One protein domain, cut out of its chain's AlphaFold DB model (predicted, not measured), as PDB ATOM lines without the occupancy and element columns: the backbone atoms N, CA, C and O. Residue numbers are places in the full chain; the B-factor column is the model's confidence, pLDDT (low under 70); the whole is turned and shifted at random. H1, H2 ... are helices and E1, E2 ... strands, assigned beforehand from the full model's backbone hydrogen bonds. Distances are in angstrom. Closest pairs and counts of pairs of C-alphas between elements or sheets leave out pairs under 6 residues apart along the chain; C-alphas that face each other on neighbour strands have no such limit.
ATOM      1  N   LYS A 105     -50.452  27.609 -17.042       53.00
ATOM      2  CA  LYS A 105     -49.935  26.860 -18.200       53.00
ATOM      3  C   LYS A 105     -48.531  27.303 -18.610       53.00
ATOM      4  O   LYS A 105     -47.665  26.456 -18.795       53.00
ATOM      5  N   ASP A 106     -48.259  28.602 -18.649       56.91
ATOM      6  CA  ASP A 106     -47.016  29.088 -19.250       56.91
ATOM      7  C   ASP A 106     -45.840  29.127 -18.263       56.91
ATOM      8  O   ASP A 106     -44.708  28.801 -18.627       56.91
ATOM      9  N   THR A 107     -46.076  29.419 -16.978       66.94
ATOM     10  CA  THR A 107     -44.989  29.491 -15.985       66.94
ATOM     11  C   THR A 107     -44.524  28.119 -15.512       66.94
ATOM     12  O   THR A 107     -43.317  27.895 -15.407       66.94
ATOM     13  N   HIS A 108     -45.436  27.172 -15.277       74.81
ATOM     14  CA  HIS A 108     -45.059  25.799 -14.931       74.81
ATOM     15  C   HIS A 108     -44.287  25.117 -16.065       74.81
ATOM     16  O   HIS A 108     -43.263  24.482 -15.816       74.81
ATOM     17  N   ALA A 109     -44.714  25.305 -17.317       71.75
ATOM     18  CA  ALA A 109     -44.030  24.730 -18.468       71.75
ATOM     19  C   ALA A 109     -42.605  25.257 -18.633       71.75
ATOM     20  O   ALA A 109     -41.699  24.473 -18.907       71.75
ATOM     21  N   ARG A 110     -42.370  26.560 -18.430       72.69
ATOM     22  CA  ARG A 110     -41.016  27.141 -18.495       72.69
ATOM     23  C   ARG A 110     -40.069  26.491 -17.483       72.69
ATOM     24  O   ARG A 110     -38.968  26.100 -17.863       72.69
ATOM     25  N   HIS A 111     -40.513  26.294 -16.242       78.44
ATOM     26  CA  HIS A 111     -39.718  25.598 -15.222       78.44
ATOM     27  C   HIS A 111     -39.554  24.105 -15.533       78.44
ATOM     28  O   HIS A 111     -38.471  23.554 -15.339       78.44
ATOM     29  N   ALA A 112     -40.586  23.465 -16.089       77.12
ATOM     30  CA  ALA A 112     -40.521  22.073 -16.523       77.12
ATOM     31  C   ALA A 112     -39.467  21.860 -17.621       77.12
ATOM     32  O   ALA A 112     -38.639  20.959 -17.517       77.12
ATOM     33  N   MET A 113     -39.468  22.722 -18.645       74.62
ATOM     34  CA  MET A 113     -38.505  22.697 -19.754       74.62
ATOM     35  C   MET A 113     -37.074  22.979 -19.291       74.62
ATOM     36  O   MET A 113     -36.131  22.449 -19.870       74.62
ATOM     37  N   ALA A 114     -36.911  23.778 -18.235       74.38
ATOM     38  CA  ALA A 114     -35.620  24.020 -17.598       74.38
ATOM     39  C   ALA A 114     -35.149  22.855 -16.698       74.38
ATOM     40  O   ALA A 114     -34.078  22.941 -16.107       74.38
ATOM     41  N   GLY A 115     -35.924  21.766 -16.591       78.81
ATOM     42  CA  GLY A 115     -35.574  20.583 -15.799       78.81
ATOM     43  C   GLY A 115     -35.983  20.655 -14.325       78.81
ATOM     44  O   GLY A 115     -35.648  19.758 -13.556       78.81
ATOM     45  N   TYR A 116     -36.747  21.673 -13.923       83.06
ATOM     46  CA  TYR A 116     -37.209  21.888 -12.547       83.06
ATOM     47  C   TYR A 116     -38.675  21.462 -12.359       83.06
ATOM     48  O   TYR A 116     -39.454  22.137 -11.694       83.06
ATOM     49  N   ALA A 117     -39.066  20.345 -12.983       75.75
ATOM     50  CA  ALA A 117     -40.460  19.899 -13.051       75.75
ATOM     51  C   ALA A 117     -40.995  19.217 -11.775       75.75
ATOM     52  O   ALA A 117     -42.175  18.876 -11.703       75.75
ATOM     53  N   ASP A 118     -40.137  18.978 -10.785       84.50
ATOM     54  CA  ASP A 118     -40.514  18.306  -9.544       84.50
ATOM     55  C   ASP A 118     -41.356  19.242  -8.663       84.50
ATOM     56  O   ASP A 118     -40.875  20.294  -8.232       84.50
ATOM     57  N   CYS A 119     -42.596  18.839  -8.357       84.19
ATOM     58  CA  CYS A 119     -43.535  19.588  -7.522       84.19
ATOM     59  C   CYS A 119     -42.928  19.981  -6.170       84.19
ATOM     60  O   CYS A 119     -43.183  21.080  -5.681       84.19
ATOM     61  N   ARG A 120     -42.079  19.120  -5.595       89.56
ATOM     62  CA  ARG A 120     -41.363  19.376  -4.338       89.56
ATOM     63  C   ARG A 120     -40.548  20.663  -4.369       89.56
ATOM     64  O   ARG A 120     -40.399  21.299  -3.332       89.56
ATOM     65  N   THR A 121     -40.029  21.041  -5.537       88.88
ATOM     66  CA  THR A 121     -39.183  22.232  -5.714       88.88
ATOM     67  C   THR A 121     -39.893  23.492  -5.227       88.88
ATOM     68  O   THR A 121     -39.273  24.330  -4.572       88.88
ATOM     69  N   CYS A 122     -41.199  23.597  -5.497       86.88
ATOM     70  CA  CYS A 122     -42.006  24.777  -5.189       86.88
ATOM     71  C   CYS A 122     -43.132  24.515  -4.182       86.88
ATOM     72  O   CYS A 122     -43.674  25.469  -3.639       86.88
ATOM     73  N   HIS A 123     -43.497  23.260  -3.928       88.69
ATOM     74  CA  HIS A 123     -44.577  22.860  -3.023       88.69
ATOM     75  C   HIS A 123     -44.049  21.968  -1.894       88.69
ATOM     76  O   HIS A 123     -44.668  20.964  -1.540       88.69
ATOM     77  N   TYR A 124     -42.893  22.317  -1.320       92.94
ATOM     78  CA  TYR A 124     -42.170  21.456  -0.374       92.94
ATOM     79  C   TYR A 124     -42.978  21.106   0.881       92.94
ATOM     80  O   TYR A 124     -42.847  20.029   1.458       92.94
ATOM     81  N   GLN A 125     -43.851  22.020   1.301       91.75
ATOM     82  CA  GLN A 125     -44.748  21.797   2.430       91.75
ATOM     83  C   GLN A 125     -45.917  20.862   2.096       91.75
ATOM     84  O   GLN A 125     -46.458  20.232   3.000       91.75
ATOM     85  N   THR A 126     -46.294  20.754   0.823       88.94
ATOM     86  CA  THR A 126     -47.329  19.833   0.341       88.94
ATOM     87  C   THR A 126     -46.736  18.455   0.045       88.94
ATOM     88  O   THR A 126     -47.381  17.446   0.323       88.94
ATOM     89  N   THR A 127     -45.506  18.387  -0.472       89.50
ATOM     90  CA  THR A 127     -44.781  17.143  -0.765       89.50
ATOM     91  C   THR A 127     -43.274  17.304  -0.553       89.50
ATOM     92  O   THR A 127     -42.652  18.227  -1.071       89.50
ATOM     93  N   THR A 128     -42.665  16.372   0.182       91.56
ATOM     94  CA  THR A 128     -41.215  16.352   0.447       91.56
ATOM     95  C   THR A 128     -40.442  15.418  -0.483       91.56
ATOM     96  O   THR A 128     -39.209  15.397  -0.452       91.56
ATOM     97  N   ASP A 129     -41.137  14.637  -1.310       87.19
ATOM     98  CA  ASP A 129     -40.566  13.643  -2.228       87.19
ATOM     99  C   ASP A 129     -41.018  13.828  -3.689       87.19
ATOM    100  O   ASP A 129     -40.479  13.163  -4.570       87.19
ATOM    101  N   GLY A 130     -41.969  14.732  -3.948       83.06
ATOM    102  CA  GLY A 130     -42.542  14.979  -5.273       83.06
ATOM    103  C   GLY A 130     -43.584  13.942  -5.704       83.06
ATOM    104  O   GLY A 130     -44.170  14.081  -6.778       83.06
ATOM    105  N   ALA A 131     -43.836  12.919  -4.884       78.94
ATOM    106  CA  ALA A 131     -44.652  11.756  -5.228       78.94
ATOM    107  C   ALA A 131     -45.819  11.523  -4.258       78.94
ATOM    108  O   ALA A 131     -46.852  10.990  -4.662       78.94
ATOM    109  N   THR A 132     -45.679  11.922  -2.993       82.25
ATOM    110  CA  THR A 132     -46.680  11.731  -1.942       82.25
ATOM    111  C   THR A 132     -47.055  13.049  -1.268       82.25
ATOM    112  O   THR A 132     -46.267  13.993  -1.199       82.25
ATOM    113  N   ILE A 133     -48.288  13.126  -0.761       84.69
ATOM    114  CA  ILE A 133     -48.766  14.286   0.000       84.69
ATOM    115  C   ILE A 133     -48.233  14.177   1.432       84.69
ATOM    116  O   ILE A 133     -48.677  13.320   2.199       84.69
ATOM    117  N   HIS A 134     -47.309  15.067   1.788       86.94
ATOM    118  CA  HIS A 134     -46.734  15.183   3.126       86.94
ATOM    119  C   HIS A 134     -47.739  15.791   4.115       86.94
ATOM    120  O   HIS A 134     -47.986  15.225   5.178       86.94
ATOM    121  N   ASP A 135     -48.370  16.908   3.735       85.25
ATOM    122  CA  ASP A 135     -49.353  17.613   4.560       85.25
ATOM    123  C   ASP A 135     -50.676  17.794   3.805       85.25
ATOM    124  O   ASP A 135     -50.824  18.632   2.911       85.25
ATOM    125  N   ARG A 136     -51.679  17.003   4.197       81.56
ATOM    126  CA  ARG A 136     -53.020  17.044   3.591       81.56
ATOM    127  C   ARG A 136     -53.757  18.352   3.882       81.56
ATOM    128  O   ARG A 136     -54.624  18.726   3.096       81.56
ATOM    129  N   SER A 137     -53.410  19.062   4.958       81.38
ATOM    130  CA  SER A 137     -54.011  20.361   5.276       81.38
ATOM    131  C   SER A 137     -53.584  21.464   4.304       81.38
ATOM    132  O   SER A 137     -54.256  22.483   4.235       81.38
ATOM    133  N   ARG A 138     -52.523  21.238   3.516       81.94
ATOM    134  CA  ARG A 138     -51.966  22.155   2.503       81.94
ATOM    135  C   ARG A 138     -52.148  21.685   1.059       81.94
ATOM    136  O   ARG A 138     -51.593  22.248   0.124       81.94
ATOM    137  N   HIS A 139     -52.870  20.588   0.849       77.69
ATOM    138  CA  HIS A 139     -53.174  20.103  -0.500       77.69
ATOM    139  C   HIS A 139     -54.574  20.538  -0.966       77.69
ATOM    140  O   HIS A 139     -54.820  20.652  -2.162       77.69
ATOM    141  N   ALA A 140     -55.490  20.814  -0.027       72.19
ATOM    142  CA  ALA A 140     -56.895  21.125  -0.313       72.19
ATOM    143  C   ALA A 140     -57.457  22.276   0.553       72.19
ATOM    144  O   ALA A 140     -58.603  22.234   0.999       72.19
ATOM    145  N   ASN A 141     -56.662  23.320   0.801       71.56
ATOM    146  CA  ASN A 141     -57.027  24.486   1.627       71.56
ATOM    147  C   ASN A 141     -57.422  25.739   0.832       71.56
ATOM    148  O   ASN A 141     -57.563  26.811   1.417       71.56
ATOM    149  N   ARG A 142     -57.656  25.601  -0.479       68.00
ATOM    150  CA  ARG A 142     -58.124  26.680  -1.368       68.00
ATOM    151  C   ARG A 142     -57.104  27.789  -1.644       68.00
ATOM    152  O   ARG A 142     -57.493  28.842  -2.138       68.00
ATOM    153  N   VAL A 143     -55.824  27.554  -1.373       71.06
ATOM    154  CA  VAL A 143     -54.731  28.454  -1.757       71.06
ATOM    155  C   VAL A 143     -53.659  27.689  -2.529       71.06
ATOM    156  O   VAL A 143     -53.607  26.461  -2.495       71.06
ATOM    157  N   TYR A 144     -52.809  28.413  -3.257       74.56
ATOM    158  CA  TYR A 144     -51.596  27.834  -3.828       74.56
ATOM    159  C   TYR A 144     -50.482  27.882  -2.773       74.56
ATOM    160  O   TYR A 144     -49.822  28.911  -2.619       74.56
ATOM    161  N   ASP A 145     -50.283  26.783  -2.040       80.75
ATOM    162  CA  ASP A 145     -49.205  26.649  -1.049       80.75
ATOM    163  C   ASP A 145     -47.843  26.496  -1.736       80.75
ATOM    164  O   ASP A 145     -47.361  25.389  -1.979       80.75
ATOM    165  N   VAL A 146     -47.229  27.622  -2.090       85.12
ATOM    166  CA  VAL A 146     -45.933  27.669  -2.773       85.12
ATOM    167  C   VAL A 146     -44.845  28.020  -1.757       85.12
ATOM    168  O   VAL A 146     -44.731  29.160  -1.309       85.12
ATOM    169  N   VAL A 147     -44.050  27.019  -1.383       89.06
ATOM    170  CA  VAL A 147     -42.928  27.126  -0.445       89.06
ATOM    171  C   VAL A 147     -41.728  26.360  -1.008       89.06
ATOM    172  O   VAL A 147     -41.881  25.186  -1.367       89.06
ATOM    173  N   PRO A 148     -40.537  26.989  -1.077       90.94
ATOM    174  CA  PRO A 148     -39.365  26.382  -1.692       90.94
ATOM    175  C   PRO A 148     -38.921  25.111  -0.967       90.94
ATOM    176  O   PRO A 148     -38.982  25.020   0.262       90.94
ATOM    177  N   ALA A 149     -38.387  24.160  -1.734       92.62
ATOM    178  CA  ALA A 149     -37.509  23.133  -1.184       92.62
ATOM    179  C   ALA A 149     -36.257  23.771  -0.548       92.62
ATOM    180  O   ALA A 149     -35.909  24.896  -0.894       92.62
ATOM    181  N   PRO A 150     -35.517  23.063   0.325       92.94
ATOM    182  CA  PRO A 150     -34.275  23.596   0.892       92.94
ATOM    183  C   PRO A 150     -33.213  23.936  -0.167       92.94
ATOM    184  O   PRO A 150     -32.415  24.856   0.011       92.94
ATOM    185  N   THR A 151     -33.189  23.187  -1.274       91.88
ATOM    186  CA  THR A 151     -32.183  23.322  -2.334       91.88
ATOM    187  C   THR A 151     -32.760  23.061  -3.721       91.88
ATOM    188  O   THR A 151     -33.735  22.322  -3.854       91.88
ATOM    189  N   PHE A 152     -32.093  23.576  -4.756       89.31
ATOM    190  CA  PHE A 152     -32.332  23.240  -6.163       89.31
ATOM    191  C   PHE A 152     -31.050  22.718  -6.831       89.31
ATOM    192  O   PHE A 152     -29.945  22.931  -6.329       89.31
ATOM    193  N   ALA A 153     -31.186  22.012  -7.957       87.94
ATOM    194  CA  ALA A 153     -30.042  21.532  -8.730       87.94
ATOM    195  C   ALA A 153     -29.431  22.671  -9.573       87.94
ATOM    196  O   ALA A 153     -30.078  23.189 -10.487       87.94
ATOM    197  N   GLY A 154     -28.196  23.069  -9.258       84.06
ATOM    198  CA  GLY A 154     -27.407  24.012 -10.052       84.06
ATOM    199  C   GLY A 154     -26.735  23.345 -11.255       84.06
ATOM    200  O   GLY A 154     -27.080  22.231 -11.658       84.06
ATOM    201  N   ARG A 155     -25.737  24.017 -11.842       86.62
ATOM    202  CA  ARG A 155     -24.869  23.395 -12.857       86.62
ATOM    203  C   ARG A 155     -24.169  22.170 -12.267       86.62
ATOM    204  O   ARG A 155     -23.906  22.110 -11.070       86.62
ATOM    205  N   ALA A 156     -23.769  21.235 -13.129       84.69
ATOM    206  CA  ALA A 156     -23.076  20.012 -12.714       84.69
ATOM    207  C   ALA A 156     -21.829  20.270 -11.838       84.69
ATOM    208  O   ALA A 156     -21.530  19.468 -10.962       84.69
ATOM    209  N   ALA A 157     -21.128  21.388 -12.056       89.75
ATOM    210  CA  ALA A 157     -19.959  21.782 -11.270       89.75
ATOM    211  C   ALA A 157     -20.301  22.354  -9.879       89.75
ATOM    212  O   ALA A 157     -19.475  22.266  -8.975       89.75
ATOM    213  N   ASP A 158     -21.503  22.911  -9.710       89.00
ATOM    214  CA  ASP A 158     -21.901  23.660  -8.511       89.00
ATOM    215  C   ASP A 158     -22.780  22.828  -7.560       89.00
ATOM    216  O   ASP A 158     -22.907  23.151  -6.381       89.00
ATOM    217  N   GLY A 159     -23.365  21.729  -8.049       90.00
ATOM    218  CA  GLY A 159     -24.167  20.812  -7.240       90.00
ATOM    219  C   GLY A 159     -25.486  21.423  -6.751       90.00
ATOM    220  O   GLY A 159     -26.119  22.225  -7.441       90.00
ATOM    221  N   SER A 160     -25.951  20.991  -5.575       91.56
ATOM    222  CA  SER A 160     -27.179  21.509  -4.961       91.56
ATOM    223  C   SER A 160     -26.934  22.857  -4.293       91.56
ATOM    224  O   SER A 160     -26.070  22.981  -3.428       91.56
ATOM    225  N   LEU A 161     -27.744  23.848  -4.652       91.25
ATOM    226  CA  LEU A 161     -27.636  25.217  -4.157       91.25
ATOM    227  C   LEU A 161     -28.847  25.581  -3.291       91.25
ATOM    228  O   LEU A 161     -29.940  25.068  -3.549       91.25
ATOM    229  N   PRO A 162     -28.699  26.469  -2.290       91.88
ATOM    230  CA  PRO A 162     -29.819  26.924  -1.471       91.88
ATOM    231  C   PRO A 162     -30.932  27.546  -2.320       91.88
ATOM    232  O   PRO A 162     -30.700  28.492  -3.081       91.88
ATOM    233  N   LEU A 163     -32.153  27.029  -2.170       89.56
ATOM    234  CA  LEU A 163     -33.336  27.598  -2.804       89.56
ATOM    235  C   LEU A 163     -34.065  28.475  -1.789       89.56
ATOM    236  O   LEU A 163     -34.520  28.009  -0.749       89.56
ATOM    237  N   ALA A 164     -34.180  29.755  -2.105       88.62
ATOM    238  CA  ALA A 164     -34.926  30.717  -1.322       88.62
ATOM    239  C   ALA A 164     -35.735  31.585  -2.277       88.62
ATOM    240  O   ALA A 164     -35.196  32.136  -3.233       88.62
ATOM    241  N   PHE A 165     -37.031  31.686  -2.018       87.25
ATOM    242  CA  PHE A 165     -37.906  32.702  -2.577       87.25
ATOM    243  C   PHE A 165     -39.062  32.916  -1.603       87.25
ATOM    244  O   PHE A 165     -39.387  32.046  -0.792       87.25
ATOM    245  N   THR A 166     -39.706  34.069  -1.702       85.25
ATOM    246  CA  THR A 166     -40.981  34.332  -1.027       85.25
ATOM    247  C   THR A 166     -42.083  34.376  -2.069       85.25
ATOM    248  O   THR A 166     -41.907  35.021  -3.098       85.25
ATOM    249  N   TYR A 167     -43.200  33.692  -1.822       82.56
ATOM    250  CA  TYR A 167     -44.366  33.722  -2.703       82.56
ATOM    251  C   TYR A 167     -45.493  34.532  -2.064       82.56
ATOM    252  O   TYR A 167     -45.887  34.272  -0.929       82.56
ATOM    253  N   SER A 168     -46.023  35.500  -2.807       81.00
ATOM    254  CA  SER A 168     -47.226  36.248  -2.443       81.00
ATOM    255  C   SER A 168     -48.369  35.835  -3.358       81.00
ATOM    256  O   SER A 168     -48.309  36.081  -4.560       81.00
ATOM    257  N   PHE A 169     -49.400  35.208  -2.794       74.06
ATOM    258  CA  PHE A 169     -50.561  34.718  -3.537       74.06
ATOM    259  C   PHE A 169     -51.377  35.854  -4.180       74.06
ATOM    260  O   PHE A 169     -51.615  36.888  -3.556       74.06
ATOM    261  N   ALA A 170     -51.867  35.625  -5.403       65.75
ATOM    262  CA  ALA A 170     -52.878  36.449  -6.061       65.75
ATOM    263  C   ALA A 170     -53.802  35.565  -6.922       65.75
ATOM    264  O   ALA A 170     -53.324  34.561  -7.459       65.75
ATOM    265  N   PRO A 171     -55.085  35.939  -7.109       54.25
ATOM    266  CA  PRO A 171     -56.037  35.156  -7.897       54.25
ATOM    267  C   PRO A 171     -55.525  34.815  -9.302       54.25
ATOM    268  O   PRO A 171     -55.626  33.676  -9.702       54.25
ATOM    269  N   GLY A 172     -54.851  35.714 -10.026       56.53
ATOM    270  CA  GLY A 172     -54.306  35.428 -11.370       56.53
ATOM    271  C   GLY A 172     -52.953  34.705 -11.409       56.53
ATOM    272  O   GLY A 172     -52.350  34.600 -12.470       56.53
ATOM    273  N   GLY A 173     -52.443  34.241 -10.270       58.53
ATOM    274  CA  GLY A 173     -51.039  33.881 -10.135       58.53
ATOM    275  C   GLY A 173     -50.255  34.971  -9.412       58.53
ATOM    276  O   GLY A 173     -50.261  36.144  -9.788       58.53
ATOM    277  N   GLY A 174     -49.646  34.558  -8.304       71.00
ATOM    278  CA  GLY A 174     -48.905  35.403  -7.381       71.00
ATOM    279  C   GLY A 174     -47.583  35.962  -7.911       71.00
ATOM    280  O   GLY A 174     -47.285  35.962  -9.103       71.00
ATOM    281  N   SER A 175     -46.755  36.442  -6.992       74.81
ATOM    282  CA  SER A 175     -45.403  36.924  -7.287       74.81
ATOM    283  C   SER A 175     -44.372  36.225  -6.415       74.81
ATOM    284  O   SER A 175     -44.631  35.941  -5.245       74.81
ATOM    285  N   CYS A 176     -43.202  35.956  -6.992       76.31
ATOM    286  CA  CYS A 176     -42.033  35.476  -6.276       76.31
ATOM    287  C   CYS A 176     -41.043  36.633  -6.098       76.31
ATOM    288  O   CYS A 176     -40.581  37.208  -7.086       76.31
ATOM    289  N   SER A 177     -40.681  36.960  -4.856       72.25
ATOM    290  CA  SER A 177     -39.641  37.956  -4.563       72.25
ATOM    291  C   SER A 177     -38.393  37.298  -3.965       72.25
ATOM    292  O   SER A 177     -38.498  36.286  -3.263       72.25
ATOM    293  N   ALA A 178     -37.217  37.859  -4.282       64.62
ATOM    294  CA  ALA A 178     -35.902  37.376  -3.847       64.62
ATOM    295  C   ALA A 178     -35.646  35.889  -4.177       64.62
ATOM    296  O   ALA A 178     -35.412  35.081  -3.284       64.62
ATOM    297  N   ASN A 179     -35.715  35.526  -5.463       77.69
ATOM    298  CA  ASN A 179     -35.527  34.149  -5.924       77.69
ATOM    299  C   ASN A 179     -34.040  33.829  -6.174       77.69
ATOM    300  O   ASN A 179     -33.455  34.290  -7.157       77.69
ATOM    301  N   SER A 180     -33.442  33.003  -5.308       84.81
ATOM    302  CA  SER A 180     -32.034  32.593  -5.412       84.81
ATOM    303  C   SER A 180     -31.726  31.783  -6.675       84.81
ATOM    304  O   SER A 180     -30.633  31.907  -7.222       84.81
ATOM    305  N   CYS A 181     -32.686  31.000  -7.180       82.88
ATOM    306  CA  CYS A 181     -32.541  30.225  -8.413       82.88
ATOM    307  C   CYS A 181     -32.459  31.144  -9.639       82.88
ATOM    308  O   CYS A 181     -31.579  30.990 -10.481       82.88
ATOM    309  N   HIS A 182     -33.310  32.167  -9.707       81.88
ATOM    310  CA  HIS A 182     -33.285  33.146 -10.797       81.88
ATOM    311  C   HIS A 182     -32.022  34.014 -10.756       81.88
ATOM    312  O   HIS A 182     -31.376  34.202 -11.787       81.88
ATOM    313  N   ALA A 183     -31.620  34.463  -9.564       81.12
ATOM    314  CA  ALA A 183     -30.387  35.220  -9.379       81.12
ATOM    315  C   ALA A 183     -29.149  34.421  -9.824       81.12
ATOM    316  O   ALA A 183     -28.281  34.961 -10.508       81.12
ATOM    317  N   TYR A 184     -29.090  33.123  -9.506       84.62
ATOM    318  CA  TYR A 184     -28.008  32.233  -9.939       84.62
ATOM    319  C   TYR A 184     -27.901  32.116 -11.471       84.62
ATOM    320  O   TYR A 184     -26.798  32.015 -12.011       84.62
ATOM    321  N   TRP A 185     -29.027  32.193 -12.185       81.62
ATOM    322  CA  TRP A 185     -29.065  32.185 -13.651       81.62
ATOM    323  C   TRP A 185     -29.000  33.584 -14.295       81.62
ATOM    324  O   TRP A 185     -29.076  33.687 -15.517       81.62
ATOM    325  N   GLY A 186     -28.786  34.646 -13.507       75.94
ATOM    326  CA  GLY A 186     -28.552  36.008 -14.001       75.94
ATOM    327  C   GLY A 186     -29.803  36.876 -14.175       75.94
ATOM    328  O   GLY A 186     -29.732  37.903 -14.845       75.94
ATOM    329  N   TYR A 187     -30.937  36.497 -13.583       71.69
ATOM    330  CA  TYR A 187     -32.167  37.292 -13.600       71.69
ATOM    331  C   TYR A 187     -32.273  38.135 -12.316       71.69
ATOM    332  O   TYR A 187     -32.216  37.588 -11.214       71.69
ATOM    333  N   SER A 188     -32.415  39.460 -12.444       57.81
ATOM    334  CA  SER A 188     -32.377  40.412 -11.317       57.81
ATOM    335  C   SER A 188     -33.741  40.813 -10.751       57.81
ATOM    336  O   SER A 188     -33.798  41.350  -9.645       57.81
ATOM    337  N   ASP A 189     -34.829  40.556 -11.478       56.84
ATOM    338  CA  ASP A 189     -36.128  41.159 -11.175       56.84
ATOM    339  C   ASP A 189     -37.088  40.162 -10.496       56.84
ATOM    340  O   ASP A 189     -37.046  38.960 -10.789       56.84
ATOM    341  N   PRO A 190     -37.975  40.628  -9.592       61.16
ATOM    342  CA  PRO A 190     -39.067  39.813  -9.062       61.16
ATOM    343  C   PRO A 190     -39.890  39.202 -10.204       61.16
ATOM    344  O   PRO A 190     -40.381  39.915 -11.077       61.16
ATOM    345  N   ALA A 191     -40.058  37.879 -10.195       61.72
ATOM    346  CA  ALA A 191     -40.793  37.169 -11.237       61.72
ATOM    347  C   ALA A 191     -42.254  36.970 -10.814       61.72
ATOM    348  O   ALA A 191     -42.533  36.484  -9.714       61.72
ATOM    349  N   ARG A 192     -43.204  37.318 -11.688       62.19
ATOM    350  CA  ARG A 192     -44.620  36.968 -11.502       62.19
ATOM    351  C   ARG A 192     -44.831  35.493 -11.874       62.19
ATOM    352  O   ARG A 192     -44.231  34.993 -12.824       62.19
ATOM    353  N   TRP A 193     -45.633  34.784 -11.083       60.84
ATOM    354  CA  TRP A 193     -45.898  33.350 -11.226       60.84
ATOM    355  C   TRP A 193     -47.376  33.111 -11.545       60.84
ATOM    356  O   TRP A 193     -48.223  33.373 -10.699       60.84
TER     357      TRP A 193
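Overview. This is residues 105 to 193 of the 387 residues of a protein of Desulfurivibrio sp (UniProt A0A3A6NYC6). With little regular structure, the domain is mostly loops, with two small separate hairpins, E1-E2 and E3-E4, the short helix H2 near the first of them, H1 off to one side, and a long stretch with no named element, residues 114 to 150, linking H1 to E1. The 89 printed residues, 26 in named elements, run H1, E1, E2, E3, E4, H2; the class is mixed and both two-stranded sheets are antiparallel. It is compact, radius of gyration of the C-alphas 13.0 A, spanning 38 by 27 by 21 A.

Arrangement. H1, residues 105 to 113, is apart from H2, residues 180 to 184; every O i to N i+4 pair in both is within hydrogen-bond range. E1, residues 151 to 153, and E2, residues 160 to 162, form a hairpin at 141 degrees, with N 152 and O 161 within hydrogen-bond range at 2.9 A. E3, residues 166 to 168, and E4, residues 175 to 177, form another at 151 degrees, with N 168 and O 175 within range at 2.8 A. The closest C-alphas of E1 and H2, Phe 152 and Cys 181, are 7.3 A apart.

Along the chain. H1, 12.3 A long, begins at C-alpha 105 (-49.935, 26.860, -18.200). H2 ends at C-alpha 184 (-28.008, 32.233, -9.939).

Size, cuts and confidence. The printed part has no cut. H1 to E1 is a long link of 37 residues. pLDDT is under 70 at 15 residues, among them 188 to 193.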